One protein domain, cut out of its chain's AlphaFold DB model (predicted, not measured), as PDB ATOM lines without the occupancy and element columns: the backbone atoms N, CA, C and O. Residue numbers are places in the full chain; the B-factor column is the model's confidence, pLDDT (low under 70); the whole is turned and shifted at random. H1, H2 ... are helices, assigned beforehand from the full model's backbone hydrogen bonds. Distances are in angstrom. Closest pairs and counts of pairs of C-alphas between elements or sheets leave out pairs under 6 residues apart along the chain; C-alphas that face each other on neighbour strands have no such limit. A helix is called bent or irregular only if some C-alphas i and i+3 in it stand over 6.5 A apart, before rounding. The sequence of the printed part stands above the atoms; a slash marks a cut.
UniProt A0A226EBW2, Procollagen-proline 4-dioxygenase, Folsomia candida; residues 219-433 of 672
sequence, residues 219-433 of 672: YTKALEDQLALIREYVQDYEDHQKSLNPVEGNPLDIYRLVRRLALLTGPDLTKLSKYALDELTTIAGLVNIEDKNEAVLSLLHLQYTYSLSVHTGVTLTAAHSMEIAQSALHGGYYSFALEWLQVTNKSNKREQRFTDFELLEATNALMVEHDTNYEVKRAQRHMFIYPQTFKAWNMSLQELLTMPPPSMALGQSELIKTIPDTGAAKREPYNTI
ATOM      1  N   TYR A 219     183.230 161.535 226.989       74.75
ATOM      2  CA  TYR A 219     182.426 162.167 225.947       74.75
ATOM      3  C   TYR A 219     181.276 161.262 225.488       74.75
ATOM      4  O   TYR A 219     180.145 161.723 225.412       74.75
ATOM      5  N   THR A 220     181.533 159.972 225.262       77.56
ATOM      6  CA  THR A 220     180.508 158.968 224.952       77.56
ATOM      7  C   THR A 220     179.482 158.884 226.072       77.56
ATOM      8  O   THR A 220     178.293 158.986 225.798       77.56
ATOM      9  N   LYS A 221     179.926 158.801 227.331       79.19
ATOM     10  CA  LYS A 221     179.035 158.797 228.492       79.19
ATOM     11  C   LYS A 221     178.190 160.072 228.558       79.19
ATOM     12  O   LYS A 221     176.983 159.987 228.723       79.19
ATOM     13  N   ALA A 222     178.793 161.239 228.329       72.12
ATOM     14  CA  ALA A 222     178.057 162.499 228.267       72.12
ATOM     15  C   ALA A 222     177.007 162.515 227.140       72.12
ATOM     16  O   ALA A 222     175.906 163.012 227.349       72.12
ATOM     17  N   LEU A 223     177.315 161.951 225.965       75.50
ATOM     18  CA  LEU A 223     176.350 161.814 224.868       75.50
ATOM     19  C   LEU A 223     175.220 160.830 225.203       75.50
ATOM     20  O   LEU A 223     174.066 161.095 224.872       75.50
ATOM     21  N   GLU A 224     175.529 159.706 225.850       80.00
ATOM     22  CA  GLU A 224     174.533 158.730 226.314       80.00
ATOM     23  C   GLU A 224     173.596 159.343 227.359       80.00
ATOM     24  O   GLU A 224     172.379 159.191 227.252       80.00
ATOM     25  N   ASP A 225     174.148 160.085 228.319       72.19
ATOM     26  CA  ASP A 225     173.384 160.781 229.354       72.19
ATOM     27  C   ASP A 225     172.491 161.875 228.735       72.19
ATOM     28  O   ASP A 225     171.308 161.976 229.065       72.19
ATOM     29  N   GLN A 226     173.005 162.635 227.757       74.38
ATOM     30  CA  GLN A 226     172.209 163.601 226.987       74.38
ATOM     31  C   GLN A 226     171.071 162.927 226.207       74.38
ATOM     32  O   GLN A 226     169.940 163.414 226.214       74.38
ATOM     33  N   LEU A 227     171.342 161.801 225.542       78.19
ATOM     34  CA  LEU A 227     170.328 161.054 224.796       78.19
ATOM     35  C   LEU A 227     169.242 160.493 225.722       78.19
ATOM     36  O   LEU A 227     168.061 160.535 225.372       78.19
ATOM     37  N   ALA A 228     169.624 159.977 226.893       77.12
ATOM     38  CA  ALA A 228     168.689 159.484 227.898       77.12
ATOM     39  C   ALA A 228     167.744 160.597 228.380       77.12
ATOM     40  O   ALA A 228     166.532 160.389 228.437       77.12
ATOM     41  N   LEU A 229     168.284 161.793 228.633       74.00
ATOM     42  CA  LEU A 229     167.511 162.962 229.052       74.00
ATOM     43  C   LEU A 229     166.522 163.438 227.974       74.00
ATOM     44  O   LEU A 229     165.369 163.739 228.275       74.00
ATOM     45  N   ILE A 230     166.935 163.462 226.702       76.25
ATOM     46  CA  ILE A 230     166.049 163.837 225.584       76.25
ATOM     47  C   ILE A 230     164.924 162.812 225.411       76.25
ATOM     48  O   ILE A 230     163.771 163.188 225.210       76.25
ATOM     49  N   ARG A 231     165.235 161.514 225.506       81.50
ATOM     50  CA  ARG A 231     164.217 160.455 225.442       81.50
ATOM     51  C   ARG A 231     163.204 160.581 226.572       81.50
ATOM     52  O   ARG A 231     162.011 160.460 226.317       81.50
ATOM     53  N   GLU A 232     163.665 160.868 227.789       78.00
ATOM     54  CA  GLU A 232     162.783 161.151 228.923       78.00
ATOM     55  C   GLU A 232     161.874 162.349 228.641       78.00
ATOM     56  O   GLU A 232     160.670 162.258 228.864       78.00
ATOM     57  N   TYR A 233     162.430 163.451 228.132       79.81
ATOM     58  CA  TYR A 233     161.651 164.641 227.792       79.81
ATOM     59  C   TYR A 233     160.527 164.320 226.798       79.81
ATOM     60  O   TYR A 233     159.378 164.709 227.017       79.81
ATOM     61  N   VAL A 234     160.853 163.614 225.708       81.19
ATOM     62  CA  VAL A 234     159.889 163.258 224.656       81.19
ATOM     63  C   VAL A 234     158.801 162.350 225.215       81.19
ATOM     64  O   VAL A 234     157.621 162.626 225.018       81.19
ATOM     65  N   GLN A 235     159.189 161.325 225.976       81.62
ATOM     66  CA  GLN A 235     158.246 160.408 226.607       81.62
ATOM     67  C   GLN A 235     157.292 161.146 227.557       81.62
ATOM     68  O   GLN A 235     156.079 160.962 227.491       81.62
ATOM     69  N   ASP A 236     157.823 162.028 228.408       80.69
ATOM     70  CA  ASP A 236     157.017 162.798 229.352       80.69
ATOM     71  C   ASP A 236     156.051 163.765 228.645       80.69
ATOM     72  O   ASP A 236     154.909 163.938 229.082       80.69
ATOM     73  N   TYR A 237     156.478 164.366 227.531       81.31
ATOM     74  CA  TYR A 237     155.622 165.194 226.682       81.31
ATOM     75  C   TYR A 237     154.486 164.381 226.044       81.31
ATOM     76  O   TYR A 237     153.324 164.786 226.128       81.31
ATOM     77  N   GLU A 238     154.792 163.227 225.448       82.25
ATOM     78  CA  GLU A 238     153.794 162.340 224.838       82.25
ATOM     79  C   GLU A 238     152.779 161.818 225.859       82.25
ATOM     80  O   GLU A 238     151.583 161.737 225.569       82.25
ATOM     81  N   ASP A 239     153.227 161.490 227.070       75.94
ATOM     82  CA  ASP A 239     152.347 161.023 228.140       75.94
ATOM     83  C   ASP A 239     151.455 162.141 228.681       75.94
ATOM     84  O   ASP A 239     150.308 161.893 229.054       75.94
ATOM     85  N   HIS A 240     151.943 163.382 228.699       72.94
ATOM     86  CA  HIS A 240     151.121 164.536 229.043       72.94
ATOM     87  C   HIS A 240     150.094 164.871 227.944       72.94
ATOM     88  O   HIS A 240     148.950 165.156 228.274       72.94
ATOM     89  N   GLN A 241     150.437 164.749 226.655       73.12
ATOM     90  CA  GLN A 241     149.492 164.946 225.536       73.12
ATOM     91  C   GLN A 241     148.300 163.973 225.556       73.12
ATOM     92  O   GLN A 241     147.237 164.278 225.022       73.12
ATOM     93  N   LYS A 242     148.457 162.801 226.182       70.69
ATOM     94  CA  LYS A 242     147.369 161.827 226.383       70.69
ATOM     95  C   LYS A 242     146.440 162.193 227.550       70.69
ATOM     96  O   LYS A 242     145.394 161.565 227.703       70.69
ATOM     97  N   SER A 243     146.815 163.161 228.390       64.69
ATOM     98  CA  SER A 243     145.980 163.662 229.483       64.69
ATOM     99  C   SER A 243     144.864 164.550 228.928       64.69
ATOM    100  O   SER A 243     145.117 165.454 228.141       64.69
ATOM    101  N   LEU A 244     143.622 164.315 229.355       55.03
ATOM    102  CA  LEU A 244     142.450 165.106 228.945       55.03
ATOM    103  C   LEU A 244     142.348 166.466 229.664       55.03
ATOM    104  O   LEU A 244     141.440 167.242 229.370       55.03
ATOM    105  N   ASN A 245     143.236 166.749 230.621       57.09
ATOM    106  CA  ASN A 245     143.133 167.923 231.484       57.09
ATOM    107  C   ASN A 245     143.949 169.112 230.947       57.09
ATOM    108  O   ASN A 245     145.099 168.925 230.544       57.09
ATOM    109  N   PRO A 246     143.413 170.348 231.004       57.88
ATOM    110  CA  PRO A 246     144.189 171.551 230.723       57.88
ATOM    111  C   PRO A 246     145.385 171.671 231.679       57.88
ATOM    112  O   PRO A 246     145.224 171.517 232.891       57.88
ATOM    113  N   VAL A 247     146.567 172.001 231.149       56.88
ATOM    114  CA  VAL A 247     147.822 172.131 231.925       56.88
ATOM    115  C   VAL A 247     147.695 173.146 233.061       56.88
ATOM    116  O   VAL A 247     148.201 172.931 234.157       56.88
ATOM    117  N   GLU A 248     146.965 174.231 232.806       56.19
ATOM    118  CA  GLU A 248     146.712 175.333 233.742       56.19
ATOM    119  C   GLU A 248     145.923 174.889 234.989       56.19
ATOM    120  O   GLU A 248     145.867 175.614 235.981       56.19
ATOM    121  N   GLY A 249     145.339 173.684 234.951       61.66
ATOM    122  CA  GLY A 249     144.434 173.166 235.966       61.66
ATOM    123  C   GLY A 249     145.058 172.320 237.077       61.66
ATOM    124  O   GLY A 249     144.386 172.032 238.068       61.66
ATOM    125  N   ASN A 250     146.305 171.864 236.921       74.94
ATOM    126  CA  ASN A 250     146.899 170.888 237.834       74.94
ATOM    127  C   ASN A 250     148.349 171.251 238.200       74.94
ATOM    128  O   ASN A 250     149.221 171.237 237.327       74.94
ATOM    129  N   PRO A 251     148.655 171.497 239.489       80.19
ATOM    130  CA  PRO A 251     150.006 171.825 239.943       80.19
ATOM    131  C   PRO A 251     151.089 170.824 239.505       80.19
ATOM    132  O   PRO A 251     152.227 171.218 239.252       80.19
ATOM    133  N   LEU A 252     150.760 169.531 239.387       84.12
ATOM    134  CA  LEU A 252     151.716 168.504 238.961       84.12
ATOM    135  C   LEU A 252     151.988 168.535 237.459       84.12
ATOM    136  O   LEU A 252     153.117 168.273 237.046       84.12
ATOM    137  N   ASP A 253     150.992 168.877 236.644       79.81
ATOM    138  CA  ASP A 253     151.193 169.079 235.208       79.81
ATOM    139  C   ASP A 253     152.009 170.351 234.938       79.81
ATOM    140  O   ASP A 253     152.898 170.332 234.084       79.81
ATOM    141  N   ILE A 254     151.795 171.410 235.732       79.00
ATOM    142  CA  ILE A 254     152.638 172.618 235.724       79.00
ATOM    143  C   ILE A 254     154.085 172.253 236.069       79.00
ATOM    144  O   ILE A 254     154.994 172.609 235.323       79.00
ATOM    145  N   TYR A 255     154.315 171.490 237.144       86.00
ATOM    146  CA  TYR A 255     155.659 171.020 237.493       86.00
ATOM    147  C   TYR A 255     156.305 170.214 236.360       86.00
ATOM    148  O   TYR A 255     157.451 170.489 236.008       86.00
ATOM    149  N   ARG A 256     155.586 169.264 235.745       85.25
ATOM    150  CA  ARG A 256     156.112 168.484 234.610       85.25
ATOM    151  C   ARG A 256     156.504 169.391 233.443       85.25
ATOM    152  O   ARG A 256     157.591 169.230 232.892       85.25
ATOM    153  N   LEU A 257     155.665 170.369 233.091       82.75
ATOM    154  CA  LEU A 257     155.960 171.340 232.034       82.75
ATOM    155  C   LEU A 257     157.205 172.178 232.357       82.75
ATOM    156  O   LEU A 257     158.122 172.242 231.539       82.75
ATOM    157  N   VAL A 258     157.248 172.794 233.542       80.56
ATOM    158  CA  VAL A 258     158.366 173.646 233.970       80.56
ATOM    159  C   VAL A 258     159.653 172.831 234.044       80.56
ATOM    160  O   VAL A 258     160.673 173.270 233.526       80.56
ATOM    161  N   ARG A 259     159.610 171.611 234.598       85.06
ATOM    162  CA  ARG A 259     160.755 170.695 234.637       85.06
ATOM    163  C   ARG A 259     161.272 170.382 233.241       85.06
ATOM    164  O   ARG A 259     162.465 170.528 232.997       85.06
ATOM    165  N   ARG A 260     160.391 169.969 232.328       83.06
ATOM    166  CA  ARG A 260     160.743 169.671 230.935       83.06
ATOM    167  C   ARG A 260     161.467 170.852 230.285       83.06
ATOM    168  O   ARG A 260     162.560 170.677 229.748       83.06
ATOM    169  N   LEU A 261     160.886 172.048 230.370       78.69
ATOM    170  CA  LEU A 261     161.461 173.257 229.778       78.69
ATOM    171  C   LEU A 261     162.782 173.657 230.449       78.69
ATOM    172  O   LEU A 261     163.759 173.899 229.749       78.69
ATOM    173  N   ALA A 262     162.851 173.640 231.781       78.56
ATOM    174  CA  ALA A 262     164.060 173.960 232.542       78.56
ATOM    175  C   ALA A 262     165.234 173.023 232.227       78.56
ATOM    176  O   ALA A 262     166.390 173.446 232.222       78.56
ATOM    177  N   LEU A 263     164.956 171.741 231.972       75.69
ATOM    178  CA  LEU A 263     165.984 170.784 231.569       75.69
ATOM    179  C   LEU A 263     166.522 171.122 230.172       75.69
ATOM    180  O   LEU A 263     167.738 171.161 229.999       75.69
ATOM    181  N   LEU A 264     165.652 171.448 229.206       70.56
ATOM    182  CA  LEU A 264     166.061 171.861 227.852       70.56
ATOM    183  C   LEU A 264     166.931 173.121 227.828       70.56
ATOM    184  O   LEU A 264     167.799 173.248 226.965       70.56
ATOM    185  N   THR A 265     166.707 174.039 228.763       68.31
ATOM    186  CA  THR A 265     167.421 175.320 228.852       68.31
ATOM    187  C   THR A 265     168.654 175.250 229.764       68.31
ATOM    188  O   THR A 265     169.411 176.216 229.866       68.31
ATOM    189  N   GLY A 266     168.898 174.097 230.394       63.66
ATOM    190  CA  GLY A 266     170.013 173.863 231.303       63.66
ATOM    191  C   GLY A 266     171.396 173.784 230.624       63.66
ATOM    192  O   GLY A 266     171.519 173.532 229.418       63.66
ATOM    193  N   PRO A 267     172.484 173.941 231.403       58.09
ATOM    194  CA  PRO A 267     173.864 173.950 230.900       58.09
ATOM    195  C   PRO A 267     174.291 172.641 230.207       58.09
ATOM    196  O   PRO A 267     175.244 172.642 229.424       58.09
ATOM    197  N   ASP A 268     173.577 171.540 230.456       54.84
ATOM    198  CA  ASP A 268     173.870 170.225 229.879       54.84
ATOM    199  C   ASP A 268     173.217 169.997 228.506       54.84
ATOM    200  O   ASP A 268     173.792 169.295 227.673       54.84
ATOM    201  N   LEU A 269     172.069 170.629 228.221       55.28
ATOM    202  CA  LEU A 269     171.323 170.476 226.958       55.28
ATOM    203  C   LEU A 269     171.540 171.620 225.960       55.28
ATOM    204  O   LEU A 269     171.344 171.423 224.764       55.28
ATOM    205  N   THR A 270     172.089 172.759 226.394       52.84
ATOM    206  CA  THR A 270     172.550 173.858 225.510       52.84
ATOM    207  C   THR A 270     173.670 173.459 224.533       52.84
ATOM    208  O   THR A 270     174.042 174.237 223.657       52.84
ATOM    209  N   LYS A 271     174.201 172.233 224.646       55.22
ATOM    210  CA  LYS A 271     175.145 171.614 223.698       55.22
ATOM    211  C   LYS A 271     174.467 170.802 222.588       55.22
ATOM    212  O   LYS A 271     175.175 170.239 221.749       55.22
ATOM    213  N   LEU A 272     173.132 170.728 222.568       53.34
ATOM    214  CA  LEU A 272     172.387 170.286 221.390       53.34
ATOM    215  C   LEU A 272     172.867 171.086 220.174       53.34
ATOM    216  O   LEU A 272     173.192 172.266 220.284       53.34
ATOM    217  N   SER A 273     173.010 170.398 219.038       51.47
ATOM    218  CA  SER A 273     173.730 170.898 217.863       51.47
ATOM    219  C   SER A 273     173.364 172.341 217.489       51.47
ATOM    220  O   SER A 273     172.237 172.782 217.704       51.47
ATOM    221  N   LYS A 274     174.296 173.038 216.823       51.81
ATOM    222  CA  LYS A 274     174.156 174.411 216.298       51.81
ATOM    223  C   LYS A 274     172.836 174.685 215.538       51.81
ATOM    224  O   LYS A 274     172.488 175.841 215.365       51.81
ATOM    225  N   TYR A 275     172.124 173.640 215.107       50.72
ATOM    226  CA  TYR A 275     170.833 173.689 214.418       50.72
ATOM    227  C   TYR A 275     169.605 173.901 215.325       50.72
ATOM    228  O   TYR A 275     168.601 174.391 214.832       50.72
ATOM    229  N   ALA A 276     169.659 173.558 216.619       54.91
ATOM    230  CA  ALA A 276     168.531 173.727 217.552       54.91
ATOM    231  C   ALA A 276     168.627 175.014 218.397       54.91
ATOM    232  O   ALA A 276     167.685 175.378 219.100       54.91
ATOM    233  N   LEU A 277     169.775 175.699 218.353       56.06
ATOM    234  CA  LEU A 277     170.074 176.830 219.231       56.06
ATOM    235  C   LEU A 277     169.237 178.077 218.887       56.06
ATOM    236  O   LEU A 277     168.785 178.769 219.795       56.06
ATOM    237  N   ASP A 278     168.978 178.336 217.602       58.56
ATOM    238  CA  ASP A 278     168.256 179.542 217.164       58.56
ATOM    239  C   ASP A 278     166.775 179.532 217.594       58.56
ATOM    240  O   ASP A 278     166.250 180.570 217.984       58.56
ATOM    241  N   GLU A 279     166.111 178.371 217.635       58.94
ATOM    242  CA  GLU A 279     164.729 178.259 218.138       58.94
ATOM    243  C   GLU A 279     164.671 178.192 219.677       58.94
ATOM    244  O   GLU A 279     163.809 178.820 220.298       58.94
ATOM    245  N   LEU A 280     165.622 177.500 220.319       59.50
ATOM    246  CA  LEU A 280     165.669 177.353 221.780       59.50
ATOM    247  C   LEU A 280     166.091 178.634 222.513       59.50
ATOM    248  O   LEU A 280     165.700 178.814 223.663       59.50
ATOM    249  N   THR A 281     166.840 179.546 221.882       59.91
ATOM    250  CA  THR A 281     167.248 180.825 222.506       59.91
ATOM    251  C   THR A 281     166.063 181.700 222.921       59.91
ATOM    252  O   THR A 281     166.147 182.384 223.940       59.91
ATOM    253  N   THR A 282     164.935 181.624 222.207       61.16
ATOM    254  CA  THR A 282     163.700 182.346 222.564       61.16
ATOM    255  C   THR A 282     163.051 181.783 223.838       61.16
ATOM    256  O   THR A 282     162.445 182.524 224.606       61.16
ATOM    257  N   ILE A 283     163.210 180.478 224.091       58.50
ATOM    258  CA  ILE A 283     162.639 179.763 225.246       58.50
ATOM    259  C   ILE A 283     163.606 179.767 226.443       58.50
ATOM    260  O   ILE A 283     163.166 179.828 227.589       58.50
ATOM    261  N   ALA A 284     164.920 179.772 226.196       58.31
ATOM    262  CA  ALA A 284     165.970 179.743 227.217       58.31
ATOM    263  C   ALA A 284     165.943 180.922 228.201       58.31
ATOM    264  O   ALA A 284     166.472 180.805 229.303       58.31
ATOM    265  N   GLY A 285     165.302 182.035 227.832       59.66
ATOM    266  CA  GLY A 285     165.075 183.177 228.722       59.66
ATOM    267  C   GLY A 285     163.775 183.125 229.537       59.66
ATOM    268  O   GLY A 285     163.572 184.006 230.367       59.66
ATOM    269  N   LEU A 286     162.891 182.149 229.293       64.94
ATOM    270  CA  LEU A 286     161.553 182.086 229.901       64.94
ATOM    271  C   LEU A 286     161.478 181.180 231.133       64.94
ATOM    272  O   LEU A 286     160.709 181.481 232.041       64.94
ATOM    273  N   VAL A 287     162.226 180.071 231.136       72.38
ATOM    274  CA  VAL A 287     162.197 179.056 232.202       72.38
ATOM    275  C   VAL A 287     163.603 178.520 232.457       72.38
ATOM    276  O   VAL A 287     164.316 178.160 231.517       72.38
ATOM    277  N   ASN A 288     163.991 178.424 233.726       74.81
ATOM    278  CA  ASN A 288     165.292 177.938 234.173       74.81
ATOM    279  C   ASN A 288     165.178 176.913 235.328       74.81
ATOM    280  O   ASN A 288     164.094 176.507 235.748       74.81
ATOM    281  N   ILE A 289     166.327 176.463 235.846       79.06
ATOM    282  CA  ILE A 289     166.397 175.480 236.943       79.06
ATOM    283  C   ILE A 289     165.804 176.025 238.256       79.06
ATOM    284  O   ILE A 289     165.242 175.250 239.030       79.06
ATOM    285  N   GLU A 290     165.901 177.330 238.513       80.69
ATOM    286  CA  GLU A 290     165.288 177.969 239.686       80.69
ATOM    287  C   GLU A 290     163.761 177.905 239.598       80.69
ATOM    288  O   GLU A 290     163.125 177.528 240.579       80.69
ATOM    289  N   ASP A 291     163.179 178.149 238.420       78.25
ATOM    290  CA  ASP A 291     161.729 178.048 238.202       78.25
ATOM    291  C   ASP A 291     161.219 176.622 238.459       78.25
ATOM    292  O   ASP A 291     160.171 176.420 239.075       78.25
ATOM    293  N   LYS A 292     161.991 175.608 238.049       84.38
ATOM    294  CA  LYS A 292     161.706 174.201 238.368       84.38
ATOM    295  C   LYS A 292     161.725 173.945 239.875       84.38
ATOM    296  O   LYS A 292     160.820 173.292 240.391       84.38
ATOM    297  N   ASN A 293     162.734 174.447 240.584       84.38
ATOM    298  CA  ASN A 293     162.820 174.288 242.037       84.38
ATOM    299  C   ASN A 293     161.657 175.009 242.745       84.38
ATOM    300  O   ASN A 293     161.056 174.454 243.663       84.38
ATOM    301  N   GLU A 294     161.279 176.201 242.277       80.25
ATOM    302  CA  GLU A 294     160.103 176.936 242.755       80.25
ATOM    303  C   GLU A 294     158.793 176.181 242.496       80.25
ATOM    304  O   GLU A 294     157.915 176.162 243.362       80.25
ATOM    305  N   ALA A 295     158.658 175.493 241.357       84.44
ATOM    306  CA  ALA A 295     157.503 174.640 241.082       84.44
ATOM    307  C   ALA A 295     157.400 173.476 242.087       84.44
ATOM    308  O   ALA A 295     156.310 173.180 242.579       84.44
ATOM    309  N   VAL A 296     158.527 172.858 242.460       88.19
ATOM    310  CA  VAL A 296     158.554 171.810 243.496       88.19
ATOM    311  C   VAL A 296     158.186 172.370 244.872       88.19
ATOM    312  O   VAL A 296     157.354 171.791 245.570       88.19
ATOM    313  N   LEU A 297     158.748 173.515 245.265       83.81
ATOM    314  CA  LEU A 297     158.396 174.165 246.532       83.81
ATOM    315  C   LEU A 297     156.909 174.542 246.584       83.81
ATOM    316  O   LEU A 297     156.255 174.353 247.611       83.81
ATOM    317  N   SER A 298     156.361 175.004 245.461       84.25
ATOM    318  CA  SER A 298     154.940 175.317 245.305       84.25
ATOM    319  C   SER A 298     154.066 174.081 245.532       84.25
ATOM    320  O   SER A 298     153.093 174.156 246.281       84.25
ATOM    321  N   LEU A 299     154.439 172.921 244.978       88.00
ATOM    322  CA  LEU A 299     153.744 171.652 245.233       88.00
ATOM    323  C   LEU A 299     153.727 171.286 246.719       88.00
ATOM    324  O   LEU A 299     152.671 170.947 247.252       88.00
ATOM    325  N   LEU A 300     154.872 171.386 247.396       86.25
ATOM    326  CA  LEU A 300     154.986 171.050 248.817       86.25
ATOM    327  C   LEU A 300     154.167 172.006 249.697       86.25
ATOM    328  O   LEU A 300     153.492 171.570 250.630       86.25
ATOM    329  N   HIS A 301     154.163 173.302 249.374       83.06
ATOM    330  CA  HIS A 301     153.315 174.289 250.047       83.06
ATOM    331  C   HIS A 301     151.820 173.999 249.867       83.06
ATOM    332  O   HIS A 301     151.045 174.170 250.813       83.06
ATOM    333  N   LEU A 302     151.402 173.550 248.681       87.00
ATOM    334  CA  LEU A 302     150.014 173.172 248.417       87.00
ATOM    335  C   LEU A 302     149.624 171.891 249.154       87.00
ATOM    336  O   LEU A 302     148.574 171.867 249.798       87.00
ATOM    337  N   GLN A 303     150.484 170.868 249.113       85.75
ATOM    338  CA  GLN A 303     150.302 169.613 249.844       85.75
ATOM    339  C   GLN A 303     150.087 169.881 251.333       85.75
ATOM    340  O   GLN A 303     149.116 169.397 251.910       85.75
ATOM    341  N   TYR A 304     150.930 170.734 251.915       82.69
ATOM    342  CA  TYR A 304     150.815 171.197 253.293       82.69
ATOM    343  C   TYR A 304     149.523 171.943 253.594       82.69
ATOM    344  O   TYR A 304     148.782 171.570 254.501       82.69
ATOM    345  N   THR A 305     149.266 173.019 252.854       83.12
ATOM    346  CA  THR A 305     148.197 173.959 253.200       83.12
ATOM    347  C   THR A 305     146.829 173.300 253.074       83.12
ATOM    348  O   THR A 305     145.959 173.504 253.917       83.12
ATOM    349  N   TYR A 306     146.634 172.486 252.038       84.81
ATOM    350  CA  TYR A 306     145.330 171.916 251.699       84.81
ATOM    351  C   TYR A 306     145.179 170.446 252.084       84.81
ATOM    352  O   TYR A 306     144.180 169.824 251.734       84.81
ATOM    353  N   SER A 307     146.149 169.883 252.805       79.38
ATOM    354  CA  SER A 307     146.155 168.473 253.188       79.38
ATOM    355  C   SER A 307     145.953 167.509 252.014       79.38
ATOM    356  O   SER A 307     145.196 166.541 252.108       79.38
ATOM    357  N   LEU A 308     146.614 167.792 250.888       80.00
ATOM    358  CA  LEU A 308     146.444 167.021 249.655       80.00
ATOM    359  C   LEU A 308     147.196 165.692 249.728       80.00
ATOM    360  O   LEU A 308     148.304 165.612 250.248       80.00
ATOM    361  N   SER A 309     146.604 164.653 249.141       74.38
ATOM    362  CA  SER A 309     147.288 163.384 248.896       74.38
ATOM    363  C   SER A 309     148.147 163.471 247.634       74.38
ATOM    364  O   SER A 309     147.775 164.116 246.655       74.38
ATOM    365  N   VAL A 310     149.250 162.724 247.615       73.25
ATOM    366  CA  VAL A 310     150.107 162.518 246.434       73.25
ATOM    367  C   VAL A 310     149.431 161.723 245.297       73.25
ATOM    368  O   VAL A 310     150.025 161.517 244.240       73.25
ATOM    369  N   HIS A 311     148.189 161.253 245.474       68.94
ATOM    370  CA  HIS A 311     147.417 160.535 244.455       68.94
ATOM    371  C   HIS A 311     146.486 161.470 243.676       68.94
ATOM    372  O   HIS A 311     145.377 161.764 244.107       68.94
ATOM    373  N   THR A 312     146.924 161.904 242.498       61.12
ATOM    374  CA  THR A 312     146.275 163.001 241.753       61.12
ATOM    375  C   THR A 312     145.794 162.616 240.352       61.12
ATOM    376  O   THR A 312     145.384 163.479 239.582       61.12
ATOM    377  N   GLY A 313     145.870 161.332 239.984       65.38
ATOM    378  CA  GLY A 313     145.538 160.858 238.631       65.38
ATOM    379  C   GLY A 313     146.553 161.257 237.549       65.38
ATOM    380  O   GLY A 313     146.459 160.762 236.430       65.38
ATOM    381  N   VAL A 314     147.548 162.090 237.879       73.06
ATOM    382  CA  VAL A 314     148.683 162.417 237.010       73.06
ATOM    383  C   VAL A 314     149.739 161.324 237.141       73.06
ATOM    384  O   VAL A 314     150.205 161.018 238.240       73.06
ATOM    385  N   THR A 315     150.134 160.734 236.016       77.31
ATOM    386  CA  THR A 315     151.220 159.750 235.989       77.31
ATOM    387  C   THR A 315     152.558 160.458 236.181       77.31
ATOM    388  O   THR A 315     152.952 161.290 235.365       77.31
ATOM    389  N   LEU A 316     153.264 160.118 237.259       83.38
ATOM    390  CA  LEU A 316     154.610 160.604 237.550       83.38
ATOM    391  C   LEU A 316     155.617 159.464 237.403       83.38
ATOM    392  O   LEU A 316     155.382 158.362 237.913       83.38
ATOM    393  N   THR A 317     156.737 159.756 236.740       88.19
ATOM    394  CA  THR A 317     157.881 158.843 236.681       88.19
ATOM    395  C   THR A 317     158.544 158.742 238.051       88.19
ATOM    396  O   THR A 317     158.405 159.644 238.884       88.19
ATOM    397  N   ALA A 318     159.322 157.686 238.280       89.25
ATOM    398  CA  ALA A 318     160.127 157.561 239.491       89.25
ATOM    399  C   ALA A 318     161.077 158.761 239.659       89.25
ATOM    400  O   ALA A 318     161.301 159.224 240.773       89.25
ATOM    401  N   ALA A 319     161.615 159.302 238.559       88.75
ATOM    402  CA  ALA A 319     162.512 160.456 238.607       88.75
ATOM    403  C   ALA A 319     161.811 161.736 239.084       88.75
ATOM    404  O   ALA A 319     162.382 162.470 239.885       88.75
ATOM    405  N   HIS A 320     160.568 161.977 238.651       90.69
ATOM    406  CA  HIS A 320     159.773 163.118 239.114       90.69
ATOM    407  C   HIS A 320     159.558 163.081 240.624       90.69
ATOM    408  O   HIS A 320     159.836 164.050 241.326       90.69
ATOM    409  N   SER A 321     159.082 161.949 241.139       92.06
ATOM    410  CA  SER A 321     158.815 161.813 242.568       92.06
ATOM    411  C   SER A 321     160.096 161.805 243.405       92.06
ATOM    412  O   SER A 321     160.076 162.326 244.518       92.06
ATOM    413  N   MET A 322     161.211 161.278 242.878       93.19
ATOM    414  CA  MET A 322     162.506 161.302 243.567       93.19
ATOM    415  C   MET A 322     162.993 162.741 243.754       93.19
ATOM    416  O   MET A 322     163.429 163.122 244.837       93.19
ATOM    417  N   GLU A 323     162.876 163.561 242.711       92.75
ATOM    418  CA  GLU A 323     163.281 164.966 242.742       92.75
ATOM    419  C   GLU A 323     162.454 165.782 243.751       92.75
ATOM    420  O   GLU A 323     162.998 166.581 244.522       92.75
ATOM    421  N   ILE A 324     161.137 165.544 243.796       93.31
ATOM    422  CA  ILE A 324     160.254 166.164 244.793       93.31
ATOM    423  C   ILE A 324     160.634 165.703 246.208       93.31
ATOM    424  O   ILE A 324     160.726 166.534 247.112       93.31
ATOM    425  N   ALA A 325     160.922 164.411 246.402       93.31
ATOM    426  CA  ALA A 325     161.334 163.867 247.694       93.31
ATOM    427  C   ALA A 325     162.637 164.493 248.212       93.31
ATOM    428  O   ALA A 325     162.715 164.895 249.373       93.31
ATOM    429  N   GLN A 326     163.645 164.621 247.348       94.06
ATOM    430  CA  GLN A 326     164.930 165.237 247.690       94.06
ATOM    431  C   GLN A 326     164.772 166.723 248.033       94.06
ATOM    432  O   GLN A 326     165.362 167.206 248.999       94.06
ATOM    433  N   SER A 327     163.931 167.443 247.288       92.88
ATOM    434  CA  SER A 327     163.635 168.854 247.564       92.88
ATOM    435  C   SER A 327     162.873 169.029 248.882       92.88
ATOM    436  O   SER A 327     163.159 169.947 249.651       92.88
ATOM    437  N   ALA A 328     161.932 168.126 249.175       91.19
ATOM    438  CA  ALA A 328     161.221 168.086 250.448       91.19
ATOM    439  C   ALA A 328     162.183 167.839 251.617       91.19
ATOM    440  O   ALA A 328     162.111 168.547 252.621       91.19
ATOM    441  N   LEU A 329     163.112 166.893 251.465       92.00
ATOM    442  CA  LEU A 329     164.147 166.609 252.455       92.00
ATOM    443  C   LEU A 329     165.019 167.842 252.717       92.00
ATOM    444  O   LEU A 329     165.116 168.274 253.861       92.00
ATOM    445  N   HIS A 330     165.541 168.471 251.660       90.62
ATOM    446  CA  HIS A 330     166.359 169.681 251.768       90.62
ATOM    447  C   HIS A 330     165.614 170.849 252.441       90.62
ATOM    448  O   HIS A 330     166.205 171.642 253.173       90.62
ATOM    449  N   GLY A 331     164.298 170.945 252.229       85.81
ATOM    450  CA  GLY A 331     163.430 171.914 252.901       85.81
ATOM    451  C   GLY A 331     163.073 171.563 254.353       85.81
ATOM    452  O   GLY A 331     162.405 172.352 255.022       85.81
ATOM    453  N   GLY A 332     163.489 170.399 254.863       86.31
ATOM    454  CA  GLY A 332     163.132 169.894 256.191       86.31
ATOM    455  C   GLY A 332     161.693 169.370 256.302       86.31
ATOM    456  O   GLY A 332     161.165 169.245 257.409       86.31
ATOM    457  N   TYR A 333     161.039 169.076 255.175       86.88
ATOM    458  CA  TYR A 333     159.689 168.512 255.090       86.88
ATOM    459  C   TYR A 333     159.732 166.976 255.174       86.88
ATOM    460  O   TYR A 333     159.351 166.280 254.234       86.88
ATOM    461  N   TYR A 334     160.228 166.425 256.289       86.88
ATOM    462  CA  TYR A 334     160.559 164.994 256.407       86.88
ATOM    463  C   TYR A 334     159.368 164.049 256.181       86.88
ATOM    464  O   TYR A 334     159.529 162.991 255.572       86.88
ATOM    465  N   SER A 335     158.165 164.425 256.629       83.44
ATOM    466  CA  SER A 335     156.945 163.650 256.360       83.44
ATOM    467  C   SER A 335     156.656 163.531 254.861       83.44
ATOM    468  O   SER A 335     156.435 162.433 254.354       83.44
ATOM    469  N   PHE A 336     156.756 164.641 254.126       87.94
ATOM    470  CA  PHE A 336     156.540 164.660 252.679       87.94
ATOM    471  C   PHE A 336     157.666 163.994 251.908       87.94
ATOM    472  O   PHE A 336     157.401 163.317 250.922       87.94
ATOM    473  N   ALA A 337     158.910 164.142 252.361       90.50
ATOM    474  CA  ALA A 337     160.035 163.435 251.771       90.50
ATOM    475  C   ALA A 337     159.783 161.918 251.770       90.50
ATOM    476  O   ALA A 337     159.967 161.280 250.736       90.50
ATOM    477  N   LEU A 338     159.265 161.354 252.872       88.38
ATOM    478  CA  LEU A 338     158.883 159.940 252.900       88.38
ATOM    479  C   LEU A 338     157.740 159.632 251.929       88.38
ATOM    480  O   LEU A 338     157.866 158.701 251.140       88.38
ATOM    481  N   GLU A 339     156.651 160.408 251.949       87.81
ATOM    482  CA  GLU A 339     155.515 160.221 251.029       87.81
ATOM    483  C   GLU A 339     155.965 160.172 249.562       87.81
ATOM    484  O   GLU A 339     155.584 159.278 248.804       87.81
ATOM    485  N   TRP A 340     156.838 161.094 249.161       91.31
ATOM    486  CA  TRP A 340     157.364 161.153 247.801       91.31
ATOM    487  C   TRP A 340     158.381 160.042 247.499       91.31
ATOM    488  O   TRP A 340     158.398 159.528 246.376       91.31
ATOM    489  N   LEU A 341     159.162 159.572 248.480       90.94
ATOM    490  CA  LEU A 341     159.980 158.356 248.333       90.94
ATOM    491  C   LEU A 341     159.118 157.100 248.146       90.94
ATOM    492  O   LEU A 341     159.476 156.217 247.367       90.94
ATOM    493  N   GLN A 342     157.954 157.018 248.788       88.25
ATOM    494  CA  GLN A 342     157.022 155.903 248.602       88.25
ATOM    495  C   GLN A 342     156.417 155.897 247.195       88.25
ATOM    496  O   GLN A 342     156.346 154.844 246.553       88.25
ATOM    497  N   VAL A 343     156.037 157.074 246.679       89.06
ATOM    498  CA  VAL A 343     155.618 157.237 245.276       89.06
ATOM    499  C   VAL A 343     156.745 156.812 244.337       89.06
ATOM    500  O   VAL A 343     156.509 156.036 243.411       89.06
ATOM    501  N   THR A 344     157.976 157.229 244.636       91.56
ATOM    502  CA  THR A 344     159.176 156.856 243.877       91.56
ATOM    503  C   THR A 344     159.371 155.353 243.835       91.56
ATOM    504  O   THR A 344     159.461 154.785 242.751       91.56
ATOM    505  N   ASN A 345     159.355 154.686 244.988       89.88
ATOM    506  CA  ASN A 345     159.482 153.235 245.078       89.88
ATOM    507  C   ASN A 345     158.382 152.524 244.269       89.88
ATOM    508  O   ASN A 345     158.645 151.576 243.529       89.88
ATOM    509  N   LYS A 346     157.136 153.007 244.346       88.69
ATOM    510  CA  LYS A 346     156.003 152.436 243.603       88.69
ATOM    511  C   LYS A 346     156.157 152.584 242.086       88.69
ATOM    512  O   LYS A 346     155.903 151.615 241.369       88.69
ATOM    513  N   SER A 347     156.547 153.758 241.592       88.56
ATOM    514  CA  SER A 347     156.790 153.978 240.159       88.56
ATOM    515  C   SER A 347     158.019 153.201 239.675       88.56
ATOM    516  O   SER A 347     157.968 152.544 238.632       88.56
ATOM    517  N   ASN A 348     159.075 153.144 240.491       90.69
ATOM    518  CA  ASN A 348     160.325 152.469 240.155       90.69
ATOM    519  C   ASN A 348     160.178 150.951 239.980       90.69
ATOM    520  O   ASN A 348     160.890 150.365 239.173       90.69
ATOM    521  N   LYS A 349     159.205 150.306 240.643       88.06
ATOM    522  CA  LYS A 349     158.892 148.879 240.414       88.06
ATOM    523  C   LYS A 349     158.562 148.550 238.954       88.06
ATOM    524  O   LYS A 349     158.758 147.415 238.534       88.06
ATOM    525  N   ARG A 350     158.026 149.516 238.199       86.06
ATOM    526  CA  ARG A 350     157.698 149.361 236.773       86.06
ATOM    527  C   ARG A 350     158.813 149.878 235.872       86.06
ATOM    528  O   ARG A 350     159.093 149.263 234.853       86.06
ATOM    529  N   GLU A 351     159.421 150.999 236.245       86.56
ATOM    530  CA  GLU A 351     160.397 151.705 235.410       86.56
ATOM    531  C   GLU A 351     161.825 151.165 235.541       86.56
ATOM    532  O   GLU A 351     162.610 151.331 234.613       86.56
ATOM    533  N   GLN A 352     162.163 150.540 236.678       87.38
ATOM    534  CA  GLN A 352     163.511 150.057 237.021       87.38
ATOM    535  C   GLN A 352     164.600 151.116 236.787       87.38
ATOM    536  O   GLN A 352     165.701 150.825 236.326       87.38
ATOM    537  N   ARG A 353     164.262 152.374 237.079       84.25
ATOM    538  CA  ARG A 353     165.084 153.544 236.777       84.25
ATOM    539  C   ARG A 353     166.167 153.796 237.822       84.25
ATOM    540  O   ARG A 353     167.233 154.287 237.476       84.25
ATOM    541  N   PHE A 354     165.877 153.460 239.072       89.00
ATOM    542  CA  PHE A 354     166.810 153.480 240.190       89.00
ATOM    543  C   PHE A 354     167.082 152.055 240.656       89.00
ATOM    544  O   PHE A 354     166.184 151.209 240.682       89.00
ATOM    545  N   THR A 355     168.316 151.803 241.058       89.56
ATOM    546  CA  THR A 355     168.705 150.587 241.763       89.56
ATOM    547  C   THR A 355     168.114 150.572 243.174       89.56
ATOM    548  O   THR A 355     167.836 151.617 243.768       89.56
ATOM    549  N   ASP A 356     167.975 149.377 243.752       85.12
ATOM    550  CA  ASP A 356     167.563 149.241 245.154       85.12
ATOM    551  C   ASP A 356     168.523 149.981 246.098       85.12
ATOM    552  O   ASP A 356     168.089 150.536 247.103       85.12
ATOM    553  N   PHE A 357     169.814 150.044 245.748       87.75
ATOM    554  CA  PHE A 357     170.829 150.778 246.504       87.75
ATOM    555  C   PHE A 357     170.576 152.292 246.514       87.75
ATOM    556  O   PHE A 357     170.626 152.900 247.577       87.75
ATOM    557  N   GLU A 358     170.249 152.903 245.373       89.81
ATOM    558  CA  GLU A 358     169.965 154.347 245.294       89.81
ATOM    559  C   GLU A 358     168.703 154.727 246.084       89.81
ATOM    560  O   GLU A 358     168.673 155.747 246.776       89.81
ATOM    561  N   LEU A 359     167.663 153.888 246.038       88.62
ATOM    562  CA  LEU A 359     166.467 154.077 246.867       88.62
ATOM    563  C   LEU A 359     166.788 153.939 248.361       88.62
ATOM    564  O   LEU A 359     166.274 154.705 249.183       88.62
ATOM    565  N   LEU A 360     167.643 152.976 248.711       86.12
ATOM    566  CA  LEU A 360     168.103 152.750 250.077       86.12
ATOM    567  C   LEU A 360     168.891 153.951 250.605       86.12
ATOM    568  O   LEU A 360     168.656 154.391 251.727       86.12
ATOM    569  N   GLU A 361     169.786 154.503 249.788       91.06
ATOM    570  CA  GLU A 361     170.597 155.672 250.117       91.06
ATOM    571  C   GLU A 361     169.727 156.908 250.356       91.06
ATOM    572  O   GLU A 361     169.862 157.556 251.395       91.06
ATOM    573  N   ALA A 362     168.773 157.192 249.463       91.69
ATOM    574  CA  ALA A 362     167.848 158.314 249.622       91.69
ATOM    575  C   ALA A 362     166.984 158.181 250.892       91.69
ATOM    576  O   ALA A 362     166.783 159.148 251.630       91.69
ATOM    577  N   THR A 363     166.516 156.965 251.184       90.06
ATOM    578  CA  THR A 363     165.729 156.674 252.393       90.06
ATOM    579  C   THR A 363     166.579 156.809 253.661       90.06
ATOM    580  O   THR A 363     166.129 157.362 254.664       90.06
ATOM    581  N   ASN A 364     167.833 156.360 253.618       90.38
ATOM    582  CA  ASN A 364     168.767 156.502 254.727       90.38
ATOM    583  C   ASN A 364     169.137 157.973 254.979       90.38
ATOM    584  O   ASN A 364     169.196 158.396 256.131       90.38
ATOM    585  N   ALA A 365     169.331 158.769 253.922       92.94
ATOM    586  CA  ALA A 365     169.588 160.204 254.035       92.94
ATOM    587  C   ALA A 365     168.445 160.923 254.767       92.94
ATOM    588  O   ALA A 365     168.700 161.670 255.712       92.94
ATOM    589  N   LEU A 366     167.191 160.613 254.409       91.44
ATOM    590  CA  LEU A 366     166.010 161.103 255.121       91.44
ATOM    591  C   LEU A 366     166.067 160.772 256.618       91.44
ATOM    592  O   LEU A 366     165.865 161.657 257.449       91.44
ATOM    593  N   MET A 367     166.343 159.511 256.965       89.69
ATOM    594  CA  MET A 367     166.385 159.074 258.363       89.69
ATOM    595  C   MET A 367     167.466 159.798 259.162       89.69
ATOM    596  O   MET A 367     167.198 160.302 260.252       89.69
ATOM    597  N   VAL A 368     168.680 159.866 258.612       91.50
ATOM    598  CA  VAL A 368     169.824 160.509 259.262       91.50
ATOM    599  C   VAL A 368     169.555 161.993 259.474       91.50
ATOM    600  O   VAL A 368     169.763 162.501 260.577       91.50
ATOM    601  N   GLU A 369     169.076 162.694 258.449       93.06
ATOM    602  CA  GLU A 369     168.839 164.132 258.534       93.06
ATOM    603  C   GLU A 369     167.685 164.463 259.486       93.06
ATOM    604  O   GLU A 369     167.798 165.394 260.287       93.06
ATOM    605  N   HIS A 370     166.609 163.674 259.457       90.75
ATOM    606  CA  HIS A 370     165.507 163.795 260.406       90.75
ATOM    607  C   HIS A 370     165.987 163.614 261.850       90.75
ATOM    608  O   HIS A 370     165.776 164.498 262.679       90.75
ATOM    609  N   ASP A 371     166.655 162.498 262.152       91.94
ATOM    610  CA  ASP A 371     167.063 162.155 263.518       91.94
ATOM    611  C   ASP A 371     168.110 163.135 264.057       91.94
ATOM    612  O   ASP A 371     168.071 163.498 265.234       91.94
ATOM    613  N   THR A 372     168.998 163.634 263.192       93.38
ATOM    614  CA  THR A 372     169.987 164.665 263.548       93.38
ATOM    615  C   THR A 372     169.312 165.977 263.950       93.38
ATOM    616  O   THR A 372     169.733 166.632 264.903       93.38
ATOM    617  N   ASN A 373     168.247 166.363 263.245       90.69
ATOM    618  CA  ASN A 373     167.544 167.624 263.479       90.69
ATOM    619  C   ASN A 373     166.358 167.498 264.450       90.69
ATOM    620  O   ASN A 373     165.726 168.509 264.772       90.69
ATOM    621  N   TYR A 374     166.059 166.287 264.927       87.06
ATOM    622  CA  TYR A 374     164.830 165.958 265.643       87.06
ATOM    623  C   TYR A 374     164.587 166.839 266.867       87.06
ATOM    624  O   TYR A 374     163.553 167.501 266.939       87.06
ATOM    625  N   GLU A 375     165.540 166.925 267.797       86.56
ATOM    626  CA  GLU A 375     165.342 167.681 269.042       86.56
ATOM    627  C   GLU A 375     165.140 169.181 268.787       86.56
ATOM    628  O   GLU A 375     164.253 169.806 269.374       86.56
ATOM    629  N   VAL A 376     165.902 169.758 267.852       87.00
ATOM    630  CA  VAL A 376     165.796 171.182 267.493       87.00
ATOM    631  C   VAL A 376     164.442 171.474 266.851       87.00
ATOM    632  O   VAL A 376     163.724 172.381 267.278       87.00
ATOM    633  N   LYS A 377     164.059 170.690 265.841       81.56
ATOM    634  CA  LYS A 377     162.811 170.875 265.091       81.56
ATOM    635  C   LYS A 377     161.583 170.576 265.953       81.56
ATOM    636  O   LYS A 377     160.592 171.302 265.876       81.56
ATOM    637  N   ARG A 378     161.657 169.577 266.835       79.38
ATOM    638  CA  ARG A 378     160.621 169.274 267.831       79.38
ATOM    639  C   ARG A 378     160.449 170.412 268.831       79.38
ATOM    640  O   ARG A 378     159.317 170.824 269.075       79.38
ATOM    641  N   ALA A 379     161.539 170.954 269.378       75.31
ATOM    642  CA  ALA A 379     161.482 172.103 270.285       75.31
ATOM    643  C   ALA A 379     160.855 173.337 269.607       75.31
ATOM    644  O   ALA A 379     160.096 174.078 270.235       75.31
ATOM    645  N   GLN A 380     161.102 173.507 268.304       73.81
ATOM    646  CA  GLN A 380     160.479 174.530 267.458       73.81
ATOM    647  C   GLN A 380     159.029 174.213 267.052       73.81
ATOM    648  O   GLN A 380     158.394 175.046 266.409       73.81
ATOM    649  N   ARG A 381     158.488 173.043 267.420       69.50
ATOM    650  CA  ARG A 381     157.157 172.556 267.010       69.50
ATOM    651  C   ARG A 381     156.982 172.517 265.487       69.50
ATOM    652  O   ARG A 381     155.912 172.826 264.965       69.50
ATOM    653  N   HIS A 382     158.044 172.154 264.772       71.81
ATOM    654  CA  HIS A 382     158.043 172.053 263.317       71.81
ATOM    655  C   HIS A 382     156.999 171.032 262.845       71.81
ATOM    656  O   HIS A 382     157.004 169.894 263.301       71.81
ATOM    657  N   MET A 383     156.118 171.411 261.917       70.38
ATOM    658  CA  MET A 383     154.932 170.604 261.581       70.38
ATOM    659  C   MET A 383     155.238 169.305 260.815       70.38
ATOM    660  O   MET A 383     154.398 168.416 260.754       70.38
ATOM    661  N   PHE A 384     156.443 169.192 260.253       76.88
ATOM    662  CA  PHE A 384     156.854 168.092 259.368       76.88
ATOM    663  C   PHE A 384     157.871 167.131 259.999       76.88
ATOM    664  O   PHE A 384     158.485 166.335 259.289       76.88
ATOM    665  N   ILE A 385     158.107 167.249 261.311       77.19
ATOM    666  CA  ILE A 385     158.929 166.299 262.070       77.19
ATOM    667  C   ILE A 385     158.068 165.094 262.469       77.19
ATOM    668  O   ILE A 385     156.886 165.257 262.784       77.19
ATOM    669  N   TYR A 386     158.639 163.891 262.480       78.31
ATOM    670  CA  TYR A 386     157.933 162.734 263.021       78.31
ATOM    671  C   TYR A 386     157.810 162.828 264.548       78.31
ATOM    672  O   TYR A 386     158.606 163.517 265.185       78.31
ATOM    673  N   PRO A 387     156.833 162.142 265.175       76.44
ATOM    674  CA  PRO A 387     156.658 162.180 266.629       76.44
ATOM    675  C   PRO A 387     157.816 161.568 267.428       76.44
ATOM    676  O   PRO A 387     157.891 161.778 268.637       76.44
ATOM    677  N   GLN A 388     158.657 160.756 266.781       78.88
ATOM    678  CA  GLN A 388     159.802 160.053 267.357       78.88
ATOM    679  C   GLN A 388     160.908 159.925 266.303       78.88
ATOM    680  O   GLN A 388     160.649 160.093 265.111       78.88
ATOM    681  N   THR A 389     162.132 159.618 266.734       84.12
ATOM    682  CA  THR A 389     163.249 159.334 265.822       84.12
ATOM    683  C   THR A 389     163.041 158.010 265.093       84.12
ATOM    684  O   THR A 389     162.496 157.053 265.649       84.12
ATOM    685  N   PHE A 390     163.528 157.914 263.859       83.94
ATOM    686  CA  PHE A 390     163.472 156.675 263.089       83.94
ATOM    687  C   PHE A 390     164.290 155.561 263.745       83.94
ATOM    688  O   PHE A 390     163.881 154.399 263.728       83.94
ATOM    689  N   LYS A 391     165.392 155.910 264.421       81.31
ATOM    690  CA  LYS A 391     166.143 154.964 265.258       81.31
ATOM    691  C   LYS A 391     165.280 154.322 266.353       81.31
ATOM    692  O   LYS A 391     165.485 153.150 266.661       81.31
ATOM    693  N   ALA A 392     164.334 155.056 266.942       77.06
ATOM    694  CA  ALA A 392     163.449 154.523 267.978       77.06
ATOM    695  C   ALA A 392     162.389 153.563 267.416       77.06
ATOM    696  O   ALA A 392     161.981 152.637 268.112       77.06
ATOM    697  N   TRP A 393     161.975 153.745 266.158       76.00
ATOM    698  CA  TRP A 393     161.047 152.832 265.486       76.00
ATOM    699  C   TRP A 393     161.661 151.477 265.133       76.00
ATOM    700  O   TRP A 393     160.914 150.516 264.989       76.00
ATOM    701  N   ASN A 394     162.995 151.375 265.059       77.56
ATOM    702  CA  ASN A 394     163.713 150.120 264.810       77.56
ATOM    703  C   ASN A 394     163.164 149.339 263.594       77.56
ATOM    704  O   ASN A 394     163.012 148.120 263.639       77.56
ATOM    705  N   MET A 395     162.832 150.066 262.523       74.81
ATOM    706  CA  MET A 395     162.334 149.521 261.259       74.81
ATOM    707  C   MET A 395     163.464 149.433 260.234       74.81
ATOM    708  O   MET A 395     164.368 150.271 260.201       74.81
ATOM    709  N   SER A 396     163.389 148.441 259.356       77.88
ATOM    710  CA  SER A 396     164.197 148.391 258.144       77.88
ATOM    711  C   SER A 396     163.779 149.487 257.157       77.88
ATOM    712  O   SER A 396     162.633 149.943 257.127       77.88
ATOM    713  N   LEU A 397     164.707 149.880 256.284       72.06
ATOM    714  CA  LEU A 397     164.459 150.886 255.245       72.06
ATOM    715  C   LEU A 397     163.331 150.468 254.277       72.06
ATOM    716  O   LEU A 397     162.596 151.316 253.778       72.06
ATOM    717  N   GLN A 398     163.142 149.163 254.052       74.06
ATOM    718  CA  GLN A 398     162.029 148.638 253.253       74.06
ATOM    719  C   GLN A 398     160.678 148.769 253.962       74.06
ATOM    720  O   GLN A 398     159.695 149.138 253.320       74.06
ATOM    721  N   GLU A 399     160.620 148.514 255.270       79.56
ATOM    722  CA  GLU A 399     159.393 148.687 256.056       79.56
ATOM    723  C   GLU A 399     158.971 150.162 256.097       79.56
ATOM    724  O   GLU A 399     157.784 150.472 255.972       79.56
ATOM    725  N   LEU A 400     159.938 151.081 256.162       77.50
ATOM    726  CA  LEU A 400     159.709 152.528 256.130       77.50
ATOM    727  C   LEU A 400     158.974 152.988 254.859       77.50
ATOM    728  O   LEU A 400     158.018 153.764 254.915       77.50
ATOM    729  N   LEU A 401     159.365 152.450 253.701       77.38
ATOM    730  CA  LEU A 401     158.735 152.729 252.403       77.38
ATOM    731  C   LEU A 401     157.323 152.136 252.262       77.38
ATOM    732  O   LEU A 401     156.656 152.353 251.250       77.38
ATOM    733  N   THR A 402     156.867 151.376 253.253       75.88
ATOM    734  CA  THR A 402     155.506 150.825 253.319       75.88
ATOM    735  C   THR A 402     154.701 151.373 254.490       75.88
ATOM    736  O   THR A 402     153.522 151.044 254.631       75.88
ATOM    737  N   MET A 403     155.316 152.220 255.319       71.44
ATOM    738  CA  MET A 403     154.656 152.843 256.453       71.44
ATOM    739  C   MET A 403     153.509 153.731 255.956       71.44
ATOM    740  O   MET A 403     153.706 154.495 255.011       71.44
ATOM    741  N   PRO A 404     152.309 153.676 256.556       63.19
ATOM    742  CA  PRO A 404     151.275 154.639 256.214       63.19
ATOM    743  C   PRO A 404     151.819 156.051 256.474       63.19
ATOM    744  O   PRO A 404     152.440 156.269 257.520       63.19
ATOM    745  N   PRO A 405     151.616 157.001 255.547       57.91
ATOM    746  CA  PRO A 405     152.071 158.362 255.762       57.91
ATOM    747  C   PRO A 405     151.456 158.883 257.063       57.91
ATOM    748  O   PRO A 405     150.281 158.595 257.334       57.91
ATOM    749  N   PRO A 406     152.227 159.591 257.907       55.06
ATOM    750  CA  PRO A 406     151.691 160.128 259.145       55.06
ATOM    751  C   PRO A 406     150.507 161.012 258.764       55.06
ATOM    752  O   PRO A 406     150.677 162.008 258.065       55.06
ATOM    753  N   SER A 407     149.286 160.629 259.150       48.88
ATOM    754  CA  SER A 407     148.126 161.417 258.748       48.88
ATOM    755  C   SER A 407     148.326 162.828 259.300       48.88
ATOM    756  O   SER A 407     148.408 163.001 260.520       48.88
ATOM    757  N   MET A 408     148.394 163.839 258.429       50.75
ATOM    758  CA  MET A 408     148.414 165.235 258.880       50.75
ATOM    759  C   MET A 408     147.212 165.542 259.785       50.75
ATOM    760  O   MET A 408     147.300 166.393 260.666       50.75
ATOM    761  N   ALA A 409     146.129 164.767 259.642       40.84
ATOM    762  CA  ALA A 409     144.957 164.768 260.507       40.84
ATOM    763  C   ALA A 409     145.267 164.481 261.993       40.84
ATOM    764  O   ALA A 409     144.679 165.126 262.861       40.84
ATOM    765  N   LEU A 410     146.194 163.567 262.313       39.78
ATOM    766  CA  LEU A 410     146.593 163.283 263.700       39.78
ATOM    767  C   LEU A 410     147.397 164.451 264.286       39.78
ATOM    768  O   LEU A 410     147.057 164.932 265.363       39.78
ATOM    769  N   GLY A 411     148.369 164.984 263.537       45.81
ATOM    770  CA  GLY A 411     149.175 166.133 263.961       45.81
ATOM    771  C   GLY A 411     148.354 167.415 264.136       45.81
ATOM    772  O   GLY A 411     148.451 168.065 265.168       45.81
ATOM    773  N   GLN A 412     147.490 167.769 263.181       48.03
ATOM    774  CA  GLN A 412     146.662 168.977 263.281       48.03
ATOM    775  C   GLN A 412     145.590 168.864 264.371       48.03
ATOM    776  O   GLN A 412     145.430 169.805 265.148       48.03
ATOM    777  N   SER A 413     144.877 167.734 264.485       43.28
ATOM    778  CA  SER A 413     143.821 167.611 265.503       43.28
ATOM    779  C   SER A 413     144.381 167.477 266.921       43.28
ATOM    780  O   SER A 413     143.797 168.047 267.842       43.28
ATOM    781  N   GLU A 414     145.506 166.780 267.121       42.34
ATOM    782  CA  GLU A 414     146.149 166.724 268.438       42.34
ATOM    783  C   GLU A 414     146.825 168.050 268.791       42.34
ATOM    784  O   GLU A 414     146.679 168.495 269.928       42.34
ATOM    785  N   LEU A 415     147.486 168.747 267.854       46.91
ATOM    786  CA  LEU A 415     148.080 170.053 268.164       46.91
ATOM    787  C   LEU A 415     147.023 171.118 268.469       46.91
ATOM    788  O   LEU A 415     147.184 171.841 269.445       46.91
ATOM    789  N   ILE A 416     145.909 171.175 267.732       48.19
ATOM    790  CA  ILE A 416     144.804 172.106 268.038       48.19
ATOM    791  C   ILE A 416     144.209 171.825 269.428       48.19
ATOM    792  O   ILE A 416     143.928 172.763 270.173       48.19
ATOM    793  N   LYS A 417     144.064 170.548 269.814       40.69
ATOM    794  CA  LYS A 417     143.538 170.145 271.133       40.69
ATOM    795  C   LYS A 417     144.530 170.342 272.284       40.69
ATOM    796  O   LYS A 417     144.103 170.469 273.427       40.69
ATOM    797  N   THR A 418     145.834 170.335 272.003       39.69
ATOM    798  CA  THR A 418     146.901 170.407 273.017       39.69
ATOM    799  C   THR A 418     147.527 171.785 273.167       39.69
ATOM    800  O   THR A 418     148.333 171.949 274.079       39.69
ATOM    801  N   ILE A 419     147.175 172.779 272.339       45.44
ATOM    802  CA  ILE A 419     147.589 174.167 272.563       45.44
ATOM    803  C   ILE A 419     146.879 174.679 273.829       45.44
ATOM    804  O   ILE A 419     145.687 174.997 273.776       45.44
ATOM    805  N   PRO A 420     147.588 174.822 274.968       42.41
ATOM    806  CA  PRO A 420     147.054 175.508 276.134       42.41
ATOM    807  C   PRO A 420     146.925 176.998 275.778       42.41
ATOM    808  O   PRO A 420     147.234 177.406 274.658       42.41
ATOM    809  N   ASP A 421     146.494 177.851 276.698       47.91
ATOM    810  CA  ASP A 421     146.307 179.289 276.453       47.91
ATOM    811  C   ASP A 421     147.631 180.078 276.292       47.91
ATOM    812  O   ASP A 421     147.908 181.076 276.946       47.91
ATOM    813  N   THR A 422     148.526 179.591 275.430       46.69
ATOM    814  CA  THR A 422     149.889 180.067 275.224       46.69
ATOM    815  C   THR A 422     149.967 180.980 274.001       46.69
ATOM    816  O   THR A 422     150.614 180.618 273.024       46.69
ATOM    817  N   GLY A 423     149.322 182.147 274.059       56.59
ATOM    818  CA  GLY A 423     149.566 183.309 273.185       56.59
ATOM    819  C   GLY A 423     149.248 183.168 271.682       56.59
ATOM    820  O   GLY A 423     149.498 182.146 271.045       56.59
ATOM    821  N   ALA A 424     148.752 184.251 271.076       58.09
ATOM    822  CA  ALA A 424     148.329 184.305 269.668       58.09
ATOM    823  C   ALA A 424     149.421 183.876 268.659       58.09
ATOM    824  O   ALA A 424     149.144 183.128 267.724       58.09
ATOM    825  N   ALA A 425     150.685 184.246 268.894       57.62
ATOM    826  CA  ALA A 425     151.796 183.965 267.976       57.62
ATOM    827  C   ALA A 425     152.078 182.465 267.753       57.62
ATOM    828  O   ALA A 425     152.548 182.082 266.687       57.62
ATOM    829  N   LYS A 426     151.787 181.594 268.730       63.94
ATOM    830  CA  LYS A 426     152.012 180.142 268.590       63.94
ATOM    831  C   LYS A 426     150.869 179.425 267.865       63.94
ATOM    832  O   LYS A 426     151.061 178.291 267.435       63.94
ATOM    833  N   ARG A 427     149.694 180.058 267.755       69.44
ATOM    834  CA  ARG A 427     148.517 179.520 267.049       69.44
ATOM    835  C   ARG A 427     148.493 179.902 265.569       69.44
ATOM    836  O   ARG A 427     147.864 179.192 264.795       69.44
ATOM    837  N   GLU A 428     149.192 180.971 265.181       77.88
ATOM    838  CA  GLU A 428     149.125 181.550 263.833       77.88
ATOM    839  C   GLU A 428     149.284 180.516 262.700       77.88
ATOM    840  O   GLU A 428     148.363 180.444 261.887       77.88
ATOM    841  N   PRO A 429     150.316 179.645 262.662       78.12
ATOM    842  CA  PRO A 429     150.480 178.718 261.541       78.12
ATOM    843  C   PRO A 429     149.309 177.738 261.392       78.12
ATOM    844  O   PRO A 429     148.890 177.425 260.280       78.12
ATOM    845  N   TYR A 430     148.743 177.275 262.512       77.81
ATOM    846  CA  TYR A 430     147.595 176.360 262.524       77.81
ATOM    847  C   TYR A 430     146.316 177.072 262.096       77.81
ATOM    848  O   TYR A 430     145.538 176.538 261.307       77.81
ATOM    849  N   ASN A 431     146.124 178.294 262.592       84.38
ATOM    850  CA  ASN A 431     145.001 179.139 262.225       84.38
ATOM    851  C   ASN A 431     145.023 179.453 260.726       84.38
ATOM    852  O   ASN A 431     143.991 179.343 260.070       84.38
ATOM    853  N   THR A 432     146.195 179.773 260.170       86.56
ATOM    854  CA  THR A 432     146.380 179.993 258.732       86.56
ATOM    855  C   THR A 432     145.933 178.777 257.934       86.56
ATOM    856  O   THR A 432     145.090 178.915 257.053       86.56
ATOM    857  N   ILE A 433     146.414 177.578 258.271       85.25
ATOM    858  CA  ILE A 433     146.029 176.351 257.559       85.25
ATOM    859  C   ILE A 433     144.523 176.098 257.651       85.25
ATOM    860  O   ILE A 433     143.880 175.862 256.629       85.25
TER     861      ILE A 433
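Overview. This is residues 219 to 433 of the 672 residues of the protein "Procollagen-proline 4-dioxygenase" of Folsomia candida (UniProt A0A226EBW2). Three helices, H5, H6 and H7, make an up-and-down bundle, each running against the one before it, with the short H8 and H9 packed on H7. H4 crosses H5, H2 lies alongside H4, and H1 packs on H2 with its later part; H3 lies toward one end of the long axis and the loosely attached H10 and H11 toward the other, where residues 273 to 279 and 420 to 425 stick out. The printed part has 215 residues with eleven named helices, H1 to H11 in chain order, and no named strand; the class is all helix. It is compact, with a radius of gyration of the C-alphas of 19.7 A, but elongated, spanning 66 by 37 by 32 A.

Arrangement. H1, residues 219 to 241, and H2, residues 251 to 264, form a helical hairpin at a shallow tilt of 32 degrees; H1 touches H2 with residues 233 to 240 alone, the closest C-alphas being those of Tyr 233 and Arg 260, 6.0 A apart. H3, residues 277 to 284, touches no helix but is near H2. H4, residues 289 to 306, touches H2, opposite ways at a shallow tilt of 12 degrees, closest at the C-alphas of Arg 259 and Lys 292, 5.2 A. H5, residues 318 to 330, is about perpendicular to H4 at 78 degrees and touches it, closest at the C-alphas of Val 296 and Ile 324, 6.0 A. H5 and H6, residues 334 to 351, are a hairpin, closest at the C-alphas of Ala 325 and Ala 337, 4.3 A. H6 and H7, residues 356 to 379, are another, closest at the C-alphas of Tyr 334 and His 370, 6.5 A. H7, the hub, also touches H8, residues 390 to 393, and H9, residues 397 to 400, closest at the C-alphas of Met 367 and Phe 390, 6.0 A, and of Thr 363 and Leu 397, 6.6 A. H10, residues 408 to 418, and H11, residues 424 to 433, are close but not clearly touching, closest at the C-alphas of Gln 412 and Tyr 430, 7.5 A. Every O i to N i+4 pair is within hydrogen-bond range in H1, H2, H4, H5 and H10, against 2 of 4 in H3, 13 of 14 in H6, 18 of 20 in H7 and 4 of 6 in H11; H8 and H9 are too short for such a pair.

Along the chain. H1 begins at C-alpha 219 (182.426, 162.167, 225.947) and is 33.1 A long; H4 is 26.0 A, H6 24.8 A and H7 34.5 A. H7 has a kink of 54 degrees near residue 373 and is irregular, with C-alphas 372 and 375 7.8 A apart; H11 is irregular too, with C-alphas 426 and 429 7.4 A apart, and ends at C-alpha 433 (146.029, 176.351, 257.559).

Size, cuts and confidence. The two C-alphas farthest apart, of Tyr 275 and Asp 421, are 66.9 A apart. The printed part has no cut; the links H2 to H3 and H4 to H5 are long. The mean pLDDT of the printed part is 75.6, and 57 residues are under 70, among them 265 to 286 and 404 to 427.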